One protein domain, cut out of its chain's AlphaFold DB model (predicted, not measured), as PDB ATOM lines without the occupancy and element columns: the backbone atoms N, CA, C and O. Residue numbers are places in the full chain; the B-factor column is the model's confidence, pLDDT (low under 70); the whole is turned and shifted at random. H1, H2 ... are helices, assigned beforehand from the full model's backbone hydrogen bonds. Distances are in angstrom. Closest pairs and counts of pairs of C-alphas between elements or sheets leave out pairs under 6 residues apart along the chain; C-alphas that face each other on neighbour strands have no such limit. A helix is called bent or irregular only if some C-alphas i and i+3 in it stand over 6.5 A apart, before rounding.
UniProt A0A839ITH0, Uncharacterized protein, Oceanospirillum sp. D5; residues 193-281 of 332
ATOM      1  N   LYS A 193     -38.093  40.847  37.540       75.56
ATOM      2  CA  LYS A 193     -37.990  39.702  38.470       75.56
ATOM      3  C   LYS A 193     -38.036  38.333  37.784       75.56
ATOM      4  O   LYS A 193     -37.718  37.343  38.424       75.56
ATOM      5  N   ARG A 194     -38.499  38.262  36.532       79.69
ATOM      6  CA  ARG A 194     -38.774  36.998  35.820       79.69
ATOM      7  C   ARG A 194     -37.758  36.657  34.725       79.69
ATOM      8  O   ARG A 194     -37.867  35.578  34.157       79.69
ATOM      9  N   GLY A 195     -36.779  37.524  34.458       87.75
ATOM     10  CA  GLY A 195     -35.819  37.355  33.366       87.75
ATOM     11  C   GLY A 195     -36.479  37.632  32.016       87.75
ATOM     12  O   GLY A 195     -37.435  36.964  31.617       87.75
ATOM     13  N   TYR A 196     -36.028  38.660  31.309       91.25
ATOM     14  CA  TYR A 196     -36.613  39.038  30.022       91.25
ATOM     15  C   TYR A 196     -36.055  38.174  28.896       91.25
ATOM     16  O   TYR A 196     -36.822  37.500  28.210       91.25
ATOM     17  N   ILE A 197     -34.726  38.080  28.796       92.94
ATOM     18  CA  ILE A 197     -34.038  37.252  27.797       92.94
ATOM     19  C   ILE A 197     -34.548  35.806  27.784       92.94
ATOM     20  O   ILE A 197     -34.820  35.264  26.716       92.94
ATOM     21  N   HIS A 198     -34.709  35.162  28.946       93.06
ATOM     22  CA  HIS A 198     -35.197  33.777  28.989       93.06
ATOM     23  C   HIS A 198     -36.587  33.623  28.353       93.06
ATOM     24  O   HIS A 198     -36.848  32.631  27.676       93.06
ATOM     25  N   ARG A 199     -37.485  34.594  28.557       91.19
ATOM     26  CA  ARG A 199     -38.849  34.544  28.007       91.19
ATOM     27  C   ARG A 199     -38.875  34.767  26.499       91.19
ATOM     28  O   ARG A 199     -39.742  34.225  25.822       91.19
ATOM     29  N   VAL A 200     -37.905  35.514  25.984       92.69
ATOM     30  CA  VAL A 200     -37.727  35.770  24.552       92.69
ATOM     31  C   VAL A 200     -36.997  34.618  23.844       92.69
ATOM     32  O   VAL A 200     -37.153  34.427  22.641       92.69
ATOM     33  N   TYR A 201     -36.276  33.774  24.587       92.31
ATOM     34  CA  TYR A 201     -35.489  32.658  24.052       92.31
ATOM     35  C   TYR A 201     -36.206  31.713  23.063       92.31
ATOM     36  O   TYR A 201     -35.535  31.269  22.130       92.31
ATOM     37  N   PRO A 202     -37.518  31.405  23.176       90.81
ATOM     38  CA  PRO A 202     -38.225  30.586  22.184       90.81
ATOM     39  C   PRO A 202     -38.148  31.116  20.740       90.81
ATOM     40  O   PRO A 202     -38.261  30.325  19.810       90.81
ATOM     41  N   LEU A 203     -37.842  32.403  20.521       90.06
ATOM     42  CA  LEU A 203     -37.582  32.955  19.181       90.06
ATOM     43  C   LEU A 203     -36.393  32.299  18.452       90.06
ATOM     44  O   LEU A 203     -36.212  32.494  17.252       90.06
ATOM     45  N   VAL A 204     -35.607  31.468  19.140       92.31
ATOM     46  CA  VAL A 204     -34.553  30.630  18.550       92.31
ATOM     47  C   VAL A 204     -35.045  29.684  17.443       92.31
ATOM     48  O   VAL A 204     -34.228  29.163  16.683       92.31
ATOM     49  N   HIS A 205     -36.353  29.418  17.363       90.44
ATOM     50  CA  HIS A 205     -36.941  28.644  16.267       90.44
ATOM     51  C   HIS A 205     -36.945  29.411  14.940       90.44
ATOM     52  O   HIS A 205     -36.768  28.787  13.899       90.44
ATOM     53  N   HIS A 206     -37.080  30.738  14.986       90.12
ATOM     54  CA  HIS A 206     -37.087  31.594  13.798       90.12
ATOM     55  C   HIS A 206     -35.659  31.932  13.373       90.12
ATOM     56  O   HIS A 206     -35.289  31.696  12.228       90.12
ATOM     57  N   ASN A 207     -34.809  32.332  14.327       92.69
ATOM     58  CA  ASN A 207     -33.415  32.654  14.038       92.69
ATOM     59  C   ASN A 207     -32.427  31.675  14.716       92.69
ATOM     60  O   ASN A 207     -32.252  31.707  15.944       92.69
ATOM     61  N   PRO A 208     -31.686  30.851  13.943       91.56
ATOM     62  CA  PRO A 208     -30.754  29.870  14.492       91.56
ATOM     63  C   PRO A 208     -29.529  30.498  15.169       91.56
ATOM     64  O   PRO A 208     -28.875  29.832  15.980       91.56
ATOM     65  N   ARG A 209     -29.203  31.772  14.907       91.88
ATOM     66  CA  ARG A 209     -28.064  32.447  15.549       91.88
ATOM     67  C   ARG A 209     -28.235  32.556  17.055       91.88
ATOM     68  O   ARG A 209     -27.249  32.389  17.771       91.88
ATOM     69  N   LEU A 210     -29.468  32.703  17.546       91.50
ATOM     70  CA  LEU A 210     -29.798  32.721  18.978       91.50
ATOM     71  C   LEU A 210     -29.430  31.410  19.698       91.50
ATOM     72  O   LEU A 210     -29.251  31.399  20.917       91.50
ATOM     73  N   ARG A 211     -29.240  30.309  18.955       92.88
ATOM     74  CA  ARG A 211     -28.804  29.008  19.489       92.88
ATOM     75  C   ARG A 211     -27.310  28.968  19.817       92.88
ATOM     76  O   ARG A 211     -26.842  28.007  20.434       92.88
ATOM     77  N   ALA A 212     -26.542  29.984  19.422       94.56
ATOM     78  CA  ALA A 212     -25.119  30.051  19.710       94.56
ATOM     79  C   ALA A 212     -24.846  29.910  21.218       94.56
ATOM     80  O   ALA A 212     -25.564  30.444  22.066       94.56
ATOM     81  N   ARG A 213     -23.751  29.223  21.573       94.38
ATOM     82  CA  ARG A 213     -23.398  28.924  22.975       94.38
ATOM     83  C   ARG A 213     -23.348  30.175  23.861       94.38
ATOM     84  O   ARG A 213     -23.761  30.113  25.018       94.38
ATOM     85  N   LYS A 214     -22.864  31.300  23.319       93.50
ATOM     86  CA  LYS A 214     -22.789  32.596  24.015       93.50
ATOM     87  C   LYS A 214     -24.175  33.115  24.430       93.50
ATOM     88  O   LYS A 214     -24.356  33.517  25.576       93.50
ATOM     89  N   PHE A 215     -25.163  32.989  23.549       94.62
ATOM     90  CA  PHE A 215     -26.544  33.411  23.780       94.62
ATOM     91  C   PHE A 215     -27.326  32.417  24.638       94.62
ATOM     92  O   PHE A 215     -28.063  32.802  25.541       94.62
ATOM     93  N   ARG A 216     -27.087  31.116  24.474       93.75
ATOM     94  CA  ARG A 216     -27.655  30.119  25.391       93.75
ATOM     95  C   ARG A 216     -27.202  30.353  26.834       93.75
ATOM     96  O   ARG A 216     -27.997  30.224  27.760       93.75
ATOM     97  N   ARG A 217     -25.931  30.720  27.032       93.69
ATOM     98  CA  ARG A 217     -25.400  31.058  28.357       93.69
ATOM     99  C   ARG A 217     -26.088  32.293  28.942       93.69
ATOM    100  O   ARG A 217     -26.452  32.253  30.111       93.69
ATOM    101  N   ILE A 218     -26.289  33.357  28.159       93.69
ATOM    102  CA  ILE A 218     -26.963  34.567  28.660       93.69
ATOM    103  C   ILE A 218     -28.435  34.305  29.000       93.69
ATOM    104  O   ILE A 218     -28.908  34.755  30.040       93.69
ATOM    105  N   ALA A 219     -29.119  33.468  28.214       93.44
ATOM    106  CA  ALA A 219     -30.480  33.032  28.508       93.44
ATOM    107  C   ALA A 219     -30.582  32.188  29.783       93.44
ATOM    108  O   ALA A 219     -31.511  32.374  30.568       93.44
ATOM    109  N   LEU A 220     -29.604  31.314  30.041       93.75
ATOM    110  CA  LEU A 220     -29.544  30.562  31.293       93.75
ATOM    111  C   LEU A 220     -29.316  31.488  32.498       93.75
ATOM    112  O   LEU A 220     -30.022  31.374  33.494       93.75
ATOM    113  N   MET A 221     -28.409  32.463  32.383       92.75
ATOM    114  CA  MET A 221     -28.174  33.457  33.443       92.75
ATOM    115  C   MET A 221     -29.400  34.353  33.694       92.75
ATOM    116  O   MET A 221     -29.644  34.758  34.830       92.75
ATOM    117  N   SER A 222     -30.193  34.651  32.657       93.81
ATOM    118  CA  SER A 222     -31.485  35.345  32.795       93.81
ATOM    119  C   SER A 222     -32.512  34.476  33.536       93.81
ATOM    120  O   SER A 222     -33.177  34.968  34.449       93.81
ATOM    121  N   LYS A 223     -32.572  33.170  33.227       93.25
ATOM    122  CA  LYS A 223     -33.431  32.189  33.919       93.25
ATOM    123  C   LYS A 223     -33.094  32.055  35.404       93.25
ATOM    124  O   LYS A 223     -33.991  31.947  36.228       93.25
ATOM    125  N   GLU A 224     -31.806  32.050  35.736       92.62
ATOM    126  CA  GLU A 224     -31.306  31.954  37.113       92.62
ATOM    127  C   GLU A 224     -31.319  33.303  37.853       92.62
ATOM    128  O   GLU A 224     -30.984  33.363  39.034       92.62
ATOM    129  N   HIS A 225     -31.685  34.396  37.175       90.44
ATOM    130  CA  HIS A 225     -31.657  35.768  37.698       90.44
ATOM    131  C   HIS A 225     -30.269  36.234  38.179       90.44
ATOM    132  O   HIS A 225     -30.146  37.166  38.973       90.44
ATOM    133  N   THR A 226     -29.201  35.624  37.662       90.81
ATOM    134  CA  THR A 226     -27.804  35.939  38.005       90.81
ATOM    135  C   THR A 226     -27.149  36.903  37.017       90.81
ATOM    136  O   THR A 226     -26.004  37.313  37.214       90.81
ATOM    137  N   ILE A 227     -27.872  37.325  35.973       91.50
ATOM    138  CA  ILE A 227     -27.340  38.135  34.869       91.50
ATOM    139  C   ILE A 227     -26.650  39.426  35.342       91.50
ATOM    140  O   ILE A 227     -25.530  39.708  34.921       91.50
ATOM    141  N   MET A 228     -27.234  40.147  36.306       90.00
ATOM    142  CA  MET A 228     -26.647  41.372  36.871       90.00
ATOM    143  C   MET A 228     -25.328  41.114  37.611       90.00
ATOM    144  O   MET A 228     -24.442  41.964  37.620       90.00
ATOM    145  N   GLY A 229     -25.172  39.933  38.215       86.81
ATOM    146  CA  GLY A 229     -23.926  39.526  38.866       86.81
ATOM    147  C   GLY A 229     -22.810  39.205  37.868       86.81
ATOM    148  O   GLY A 229     -21.629  39.358  38.194       86.81
ATOM    149  N   HIS A 230     -23.177  38.795  36.653       87.75
ATOM    150  CA  HIS A 230     -22.246  38.435  35.587       87.75
ATOM    151  C   HIS A 230     -21.920  39.592  34.634       87.75
ATOM    152  O   HIS A 230     -20.828  39.602  34.077       87.75
ATOM    153  N   MET A 231     -22.789  40.599  34.496       87.94
ATOM    154  CA  MET A 231     -22.552  41.777  33.649       87.94
ATOM    155  C   MET A 231     -21.646  42.809  34.332       87.94
ATOM    156  O   MET A 231     -22.093  43.832  34.850       87.94
ATOM    157  N   LYS A 232     -20.337  42.536  34.345       86.75
ATOM    158  CA  LYS A 232     -19.325  43.453  34.905       86.75
ATOM    159  C   LYS A 232     -18.540  44.194  33.827       86.75
ATOM    160  O   LYS A 232     -18.056  45.303  34.088       86.75
ATOM    161  N   THR A 233     -18.417  43.589  32.648       89.88
ATOM    162  CA  THR A 233     -17.568  44.045  31.543       89.88
ATOM    163  C   THR A 233     -18.405  44.701  30.449       89.88
ATOM    164  O   THR A 233     -19.559  44.337  30.238       89.88
ATOM    165  N   LEU A 234     -17.811  45.630  29.690       88.94
ATOM    166  CA  LEU A 234     -18.450  46.209  28.498       88.94
ATOM    167  C   LEU A 234     -18.772  45.146  27.443       88.94
ATOM    168  O   LEU A 234     -19.782  45.245  26.764       88.94
ATOM    169  N   GLN A 235     -17.943  44.105  27.345       91.25
ATOM    170  CA  GLN A 235     -18.183  42.974  26.449       91.25
ATOM    171  C   GLN A 235     -19.453  42.200  26.816       91.25
ATOM    172  O   GLN A 235     -20.158  41.746  25.923       91.25
ATOM    173  N   ASP A 236     -19.770  42.078  28.108       92.44
ATOM    174  CA  ASP A 236     -20.984  41.391  28.561       92.44
ATOM    175  C   ASP A 236     -22.235  42.197  28.178       92.44
ATOM    176  O   ASP A 236     -23.230  41.628  27.737       92.44
ATOM    177  N   VAL A 237     -22.157  43.529  28.287       92.62
ATOM    178  CA  VAL A 237     -23.209  44.452  27.829       92.62
ATOM    179  C   VAL A 237     -23.348  44.412  26.307       92.62
ATOM    180  O   VAL A 237     -24.460  44.329  25.800       92.62
ATOM    181  N   ALA A 238     -22.238  44.408  25.570       92.88
ATOM    182  CA  ALA A 238     -22.261  44.287  24.115       92.88
ATOM    183  C   ALA A 238     -22.867  42.947  23.667       92.88
ATOM    184  O   ALA A 238     -23.640  42.909  22.718       92.88
ATOM    185  N   LEU A 239     -22.578  41.855  24.384       94.25
ATOM    186  CA  LEU A 239     -23.197  40.552  24.142       94.25
ATOM    187  C   LEU A 239     -24.705  40.568  24.436       94.25
ATOM    188  O   LEU A 239     -25.474  39.936  23.713       94.25
ATOM    189  N   TYR A 240     -25.124  41.271  25.492       94.75
ATOM    190  CA  TYR A 240     -26.535  41.487  25.821       94.75
ATOM    191  C   TYR A 240     -27.256  42.258  24.708       94.75
ATOM    192  O   TYR A 240     -28.324  41.844  24.263       94.75
ATOM    193  N   HIS A 241     -26.639  43.329  24.214       95.00
ATOM    194  CA  HIS A 241     -27.131  44.101  23.077       95.00
ATOM    195  C   HIS A 241     -27.243  43.246  21.807       95.00
ATOM    196  O   HIS A 241     -28.317  43.172  21.218       95.00
ATOM    197  N   GLU A 242     -26.180  42.522  21.442       94.81
ATOM    198  CA  GLU A 242     -26.159  41.637  20.269       94.81
ATOM    199  C   GLU A 242     -27.270  40.573  20.341       94.81
ATOM    200  O   GLU A 242     -27.925  40.278  19.342       94.81
ATOM    201  N   TYR A 243     -27.527  40.018  21.532       95.12
ATOM    202  CA  TYR A 243     -28.634  39.083  21.738       95.12
ATOM    203  C   TYR A 243     -29.991  39.729  21.440       95.12
ATOM    204  O   TYR A 243     -30.817  39.127  20.757       95.12
ATOM    205  N   LEU A 244     -30.232  40.939  21.952       94.44
ATOM    206  CA  LEU A 244     -31.501  41.641  21.769       94.44
ATOM    207  C   LEU A 244     -31.728  42.100  20.328       94.44
ATOM    208  O   LEU A 244     -32.871  42.109  19.878       94.44
ATOM    209  N   GLU A 245     -30.674  42.468  19.600       94.62
ATOM    210  CA  GLU A 245     -30.771  42.769  18.167       94.62
ATOM    211  C   GLU A 245     -31.167  41.530  17.367       94.62
ATOM    212  O   GLU A 245     -32.049  41.583  16.509       94.62
ATOM    213  N   GLU A 246     -30.536  40.394  17.654       94.69
ATOM    214  CA  GLU A 246     -30.824  39.157  16.940       94.69
ATOM    215  C   GLU A 246     -32.206  38.600  17.318       94.69
ATOM    216  O   GLU A 246     -32.918  38.068  16.465       94.69
ATOM    217  N   ALA A 247     -32.632  38.803  18.569       94.81
ATOM    218  CA  ALA A 247     -33.987  38.512  19.024       94.81
ATOM    219  C   ALA A 247     -35.030  39.414  18.353       94.81
ATOM    220  O   ALA A 247     -36.092  38.927  17.980       94.81
ATOM    221  N   LYS A 248     -34.724  40.698  18.140       94.19
ATOM    222  CA  LYS A 248     -35.600  41.613  17.397       94.19
ATOM    223  C   LYS A 248     -35.809  41.148  15.960       94.19
ATOM    224  O   LYS A 248     -36.946  41.097  15.511       94.19
ATOM    225  N   LYS A 249     -34.741  40.755  15.258       93.88
ATOM    226  CA  LYS A 249     -34.861  40.191  13.899       93.88
ATOM    227  C   LYS A 249     -35.723  38.929  13.894       93.88
ATOM    228  O   LYS A 249     -36.609  38.796  13.061       93.88
ATOM    229  N   ALA A 250     -35.517  38.045  14.871       93.88
ATOM    230  CA  ALA A 250     -36.319  36.832  15.014       93.88
ATOM    231  C   ALA A 250     -37.805  37.128  15.299       93.88
ATOM    232  O   ALA A 250     -38.677  36.418  14.808       93.88
ATOM    233  N   ALA A 251     -38.100  38.176  16.073       93.19
ATOM    234  CA  ALA A 251     -39.467  38.628  16.320       93.19
ATOM    235  C   ALA A 251     -40.115  39.204  15.053       93.19
ATOM    236  O   ALA A 251     -41.279  38.930  14.785       93.19
ATOM    237  N   GLN A 252     -39.361  39.956  14.247       93.00
ATOM    238  CA  GLN A 252     -39.841  40.466  12.960       93.00
ATOM    239  C   GLN A 252     -40.181  39.324  12.001       93.00
ATOM    240  O   GLN A 252     -41.267  39.313  11.435       93.00
ATOM    241  N   GLU A 253     -39.304  38.325  11.878       91.88
ATOM    242  CA  GLU A 253     -39.576  37.118  11.087       91.88
ATOM    243  C   GLU A 253     -40.798  36.346  11.605       91.88
ATOM    244  O   GLU A 253     -41.581  35.840  10.808       91.88
ATOM    245  N   TYR A 254     -40.989  36.271  12.927       91.81
ATOM    246  CA  TYR A 254     -42.179  35.659  13.524       91.81
ATOM    247  C   TYR A 254     -43.468  36.379  13.110       91.81
ATOM    248  O   TYR A 254     -44.404  35.730  12.653       91.81
ATOM    249  N   PHE A 255     -43.509  37.710  13.227       91.94
ATOM    250  CA  PHE A 255     -44.692  38.491  12.856       91.94
ATOM    251  C   PHE A 255     -44.956  38.500  11.349       91.94
ATOM    252  O   PHE A 255     -46.114  38.570  10.948       91.94
ATOM    253  N   LEU A 256     -43.911  38.427  10.519       92.06
ATOM    254  CA  LEU A 256     -44.062  38.289   9.070       92.06
ATOM    255  C   LEU A 256     -44.723  36.956   8.714       92.06
ATOM    256  O   LEU A 256     -45.732  36.967   8.020       92.06
ATOM    257  N   LYS A 257     -44.231  35.843   9.269       89.75
ATOM    258  CA  LYS A 257     -44.836  34.520   9.055       89.75
ATOM    259  C   LYS A 257     -46.279  34.459   9.540       89.75
ATOM    260  O   LYS A 257     -47.152  34.015   8.821       89.75
ATOM    261  N   GLU A 258     -46.559  34.996  10.726       88.81
ATOM    262  CA  GLU A 258     -47.934  35.038  11.235       88.81
ATOM    263  C   GLU A 258     -48.865  35.893  10.355       88.81
ATOM    264  O   GLU A 258     -50.056  35.602  10.240       88.81
ATOM    265  N   ALA A 259     -48.346  36.953   9.731       88.69
ATOM    266  CA  ALA A 259     -49.106  37.741   8.767       88.69
ATOM    267  C   ALA A 259     -49.344  36.971   7.457       88.69
ATOM    268  O   ALA A 259     -50.440  37.069   6.909       88.69
ATOM    269  N   GLU A 260     -48.357  36.210   6.980       88.88
ATOM    270  CA  GLU A 260     -48.472  35.324   5.814       88.88
ATOM    271  C   GLU A 260     -49.513  34.224   6.059       88.88
ATOM    272  O   GLU A 260     -50.485  34.145   5.308       88.88
ATOM    273  N   ASP A 261     -49.398  33.478   7.163       87.75
ATOM    274  CA  ASP A 261     -50.333  32.411   7.554       87.75
ATOM    275  C   ASP A 261     -51.778  32.934   7.607       87.75
ATOM    276  O   ASP A 261     -52.715  32.324   7.093       87.75
ATOM    277  N   LYS A 262     -51.974  34.129   8.178       88.19
ATOM    278  CA  LYS A 262     -53.298  34.749   8.283       88.19
ATOM    279  C   LYS A 262     -53.875  35.163   6.924       88.19
ATOM    280  O   LYS A 262     -55.092  35.115   6.742       88.19
ATOM    281  N   LEU A 263     -53.034  35.594   5.983       86.12
ATOM    282  CA  LEU A 263     -53.465  35.915   4.618       86.12
ATOM    283  C   LEU A 263     -53.840  34.651   3.838       86.12
ATOM    284  O   LEU A 263     -54.819  34.683   3.088       86.12
ATOM    285  N   LEU A 264     -53.100  33.555   4.037       82.88
ATOM    286  CA  LEU A 264     -53.405  32.245   3.458       82.88
ATOM    287  C   LEU A 264     -54.746  31.709   3.976       82.88
ATOM    288  O   LEU A 264     -55.599  31.332   3.170       82.88
ATOM    289  N   GLU A 265     -54.989  31.801   5.290       84.00
ATOM    290  CA  GLU A 265     -56.284  31.468   5.901       84.00
ATOM    291  C   GLU A 265     -57.439  32.293   5.303       84.00
ATOM    292  O   GLU A 265     -58.503  31.745   5.009       84.00
ATOM    293  N   GLU A 266     -57.249  33.603   5.088       81.88
ATOM    294  CA  GLU A 266     -58.271  34.482   4.495       81.88
ATOM    295  C   GLU A 266     -58.581  34.123   3.032       81.88
ATOM    296  O   GLU A 266     -59.732  34.227   2.601       81.88
ATOM    297  N   HIS A 267     -57.580  33.662   2.275       77.69
ATOM    298  CA  HIS A 267     -57.738  33.251   0.877       77.69
ATOM    299  C   HIS A 267     -58.142  31.776   0.718       77.69
ATOM    300  O   HIS A 267     -58.396  31.336  -0.403       77.69
ATOM    301  N   GLY A 268     -58.249  31.025   1.821       70.12
ATOM    302  CA  GLY A 268     -58.616  29.609   1.814       70.12
ATOM    303  C   GLY A 268     -57.584  28.705   1.134       70.12
ATOM    304  O   GLY A 268     -57.947  27.618   0.690       70.12
ATOM    305  N   LEU A 269     -56.335  29.162   1.028       66.12
ATOM    306  CA  LEU A 269     -55.212  28.386   0.512       66.12
ATOM    307  C   LEU A 269     -54.623  27.595   1.679       66.12
ATOM    308  O   LEU A 269     -54.281  28.179   2.707       66.12
ATOM    309  N   SER A 270     -54.555  26.274   1.548       65.94
ATOM    310  CA  SER A 270     -53.871  25.438   2.538       65.94
ATOM    311  C   SER A 270     -52.357  25.466   2.302       65.94
ATOM    312  O   SER A 270     -51.922  25.712   1.177       65.94
ATOM    313  N   ASP A 271     -51.545  25.204   3.333       62.66
ATOM    314  CA  ASP A 271     -50.074  25.111   3.199       62.66
ATOM    315  C   ASP A 271     -49.661  24.141   2.071       62.66
ATOM    316  O   ASP A 271     -48.707  24.406   1.337       62.66
ATOM    317  N   ASP A 272     -50.444  23.075   1.861       61.91
ATOM    318  CA  ASP A 272     -50.253  22.098   0.783       61.91
ATOM    319  C   ASP A 272     -50.435  22.716  -0.621       61.91
ATOM    320  O   ASP A 272     -49.763  22.318  -1.573       61.91
ATOM    321  N   ASP A 273     -51.325  23.699  -0.782       61.25
ATOM    322  CA  ASP A 273     -51.546  24.381  -2.063       61.25
ATOM    323  C   ASP A 273     -50.389  25.333  -2.404       61.25
ATOM    324  O   ASP A 273     -50.059  25.518  -3.578       61.25
ATOM    325  N   VAL A 274     -49.746  25.916  -1.385       62.09
ATOM    326  CA  VAL A 274     -48.612  26.841  -1.542       62.09
ATOM    327  C   VAL A 274     -47.320  26.082  -1.845       62.09
ATOM    328  O   VAL A 274     -46.619  26.456  -2.784       62.09
ATOM    329  N   GLU A 275     -47.029  24.988  -1.129       62.22
ATOM    330  CA  GLU A 275     -45.858  24.140  -1.410       62.22
ATOM    331  C   GLU A 275     -45.917  23.533  -2.823       62.22
ATOM    332  O   GLU A 275     -44.898  23.455  -3.514       62.22
ATOM    333  N   ASN A 276     -47.111  23.150  -3.291       65.81
ATOM    334  CA  ASN A 276     -47.299  22.676  -4.663       65.81
ATOM    335  C   ASN A 276     -47.059  23.792  -5.695       65.81
ATOM    336  O   ASN A 276     -46.412  23.543  -6.710       65.81
ATOM    337  N   LEU A 277     -47.495  25.029  -5.422       65.06
ATOM    338  CA  LEU A 277     -47.229  26.172  -6.302       65.06
ATOM    339  C   LEU A 277     -45.740  26.551  -6.361       65.06
ATOM    340  O   LEU A 277     -45.239  26.881  -7.435       65.06
ATOM    341  N   GLU A 278     -45.028  26.530  -5.228       67.19
ATOM    342  CA  GLU A 278     -43.579  26.787  -5.196       67.19
ATOM    343  C   GLU A 278     -42.813  25.727  -5.989       67.19
ATOM    344  O   GLU A 278     -41.911  26.054  -6.763       67.19
ATOM    345  N   LYS A 279     -43.225  24.464  -5.864       67.00
ATOM    346  CA  LYS A 279     -42.635  23.356  -6.610       67.00
ATOM    347  C   LYS A 279     -42.899  23.456  -8.115       67.00
ATOM    348  O   LYS A 279     -41.969  23.271  -8.896       67.00
ATOM    349  N   ASP A 280     -44.110  23.835  -8.521       65.44
ATOM    350  CA  ASP A 280     -44.456  24.074  -9.929       65.44
ATOM    351  C   ASP A 280     -43.667  25.259 -10.532       65.44
ATOM    352  O   ASP A 280     -43.301  25.245 -11.710       65.44
ATOM    353  N   LEU A 281     -43.360  26.288  -9.729       67.12
ATOM    354  CA  LEU A 281     -42.562  27.447 -10.151       67.12
ATOM    355  C   LEU A 281     -41.063  27.139 -10.283       67.12
ATOM    356  O   LEU A 281     -40.411  27.682 -11.182       67.12
TER     357      LEU A 281
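AT A GLANCE: This is residues 193 to 281 of the 332 residues of an uncharacterized protein of Oceanospirillum sp. D5 (UniProt A0A839ITH0). One long helix, H5, runs nearly the whole length of the model; H1, H2 and H3 pack as a small cluster on one side of its first half, with H4 near its beginning, and beyond its last residues a tight link turns a corner into H6, whose residues 275 to 281 stick out. The printed part has 89 residues with six named helices, in the order H1 to H6 along the chain, and no named strand; the class is all helix. The whole is only just loose, close to extended, with a radius of gyration of the C-alphas of 17.7 A, and it spans 54 by 26 by 15 A.

HOW THE PARTS SIT: H5, residues 234 to 267, and H1, residues 196 to 205, are the hubs, each touching three helices. H5 touches H1 with residues 244 to 254 alone; the closest C-alphas, of Leu 203 and Ala 250, are 5.8 A apart, and the two helices run the same way at a steep tilt of 53 degrees. With residues 239 to 243 alone H5 touches H3, residues 213 to 223, about perpendicular at 88 degrees; the closest C-alphas, of Phe 215 and Tyr 243, are 6.4 A apart. With residues 243 to 247 alone it touches H2, residues 208 to 211, closest at the C-alphas of Leu 210 and Glu 246, 6.8 A. H1 and H3 touch, closest at the C-alphas of His 198 and Ala 219, 4.8 A, and run opposite ways at a steep tilt of 42 degrees. H1 and H2 touch only at the corner, closest at the C-alphas of Val 204 and Leu 210, 5.2 A. H4, residues 227 to 230, is close to H3 but not clearly touching, with the C-alphas of Met 221 and Ile 227 closest at 5.0 A. H6, residues 271 to 281, is close to H5 but not clearly touching, closest at the C-alphas of Leu 264 and Asp 271, 7.9 A, and about perpendicular to it at 87 degrees. H6 is apart from H1, H2, H3 and H4. Every O i to N i+4 pair is within hydrogen-bond range in H3, H5 and H6; in H1 2 of 6 are, beside 6 of 7 O i to N i+3 pairs, and H2 and H4 are too short for an O i to N i+4 pair.

IN THESE COORDINATES: H5 measures 49.7 A from C-alpha 234 at (-18.450, 46.209, 28.498) to C-alpha 267 at (-57.738, 33.251, 0.877). H1, 17.2 A long, begins at C-alpha 196 at (-36.613, 39.038, 30.022); it is irregular, with C-alphas 199 and 202 7.1 A apart. H3 measures 15.2 A, while H2 and H4 have four residues each. H6, 15.5 A long, ends at C-alpha 281 at (-42.562, 27.447, -10.151).

THE WHOLE: The outline is a rod, and the two C-alphas farthest apart, of Gly 229 and Asp 280, are 55.1 A apart. The printed part has no cut, and the five links between the helices are tight. The mean pLDDT of the printed part is 86.9; residues 269 to 281 are under 70, and H6 has a mean of 64.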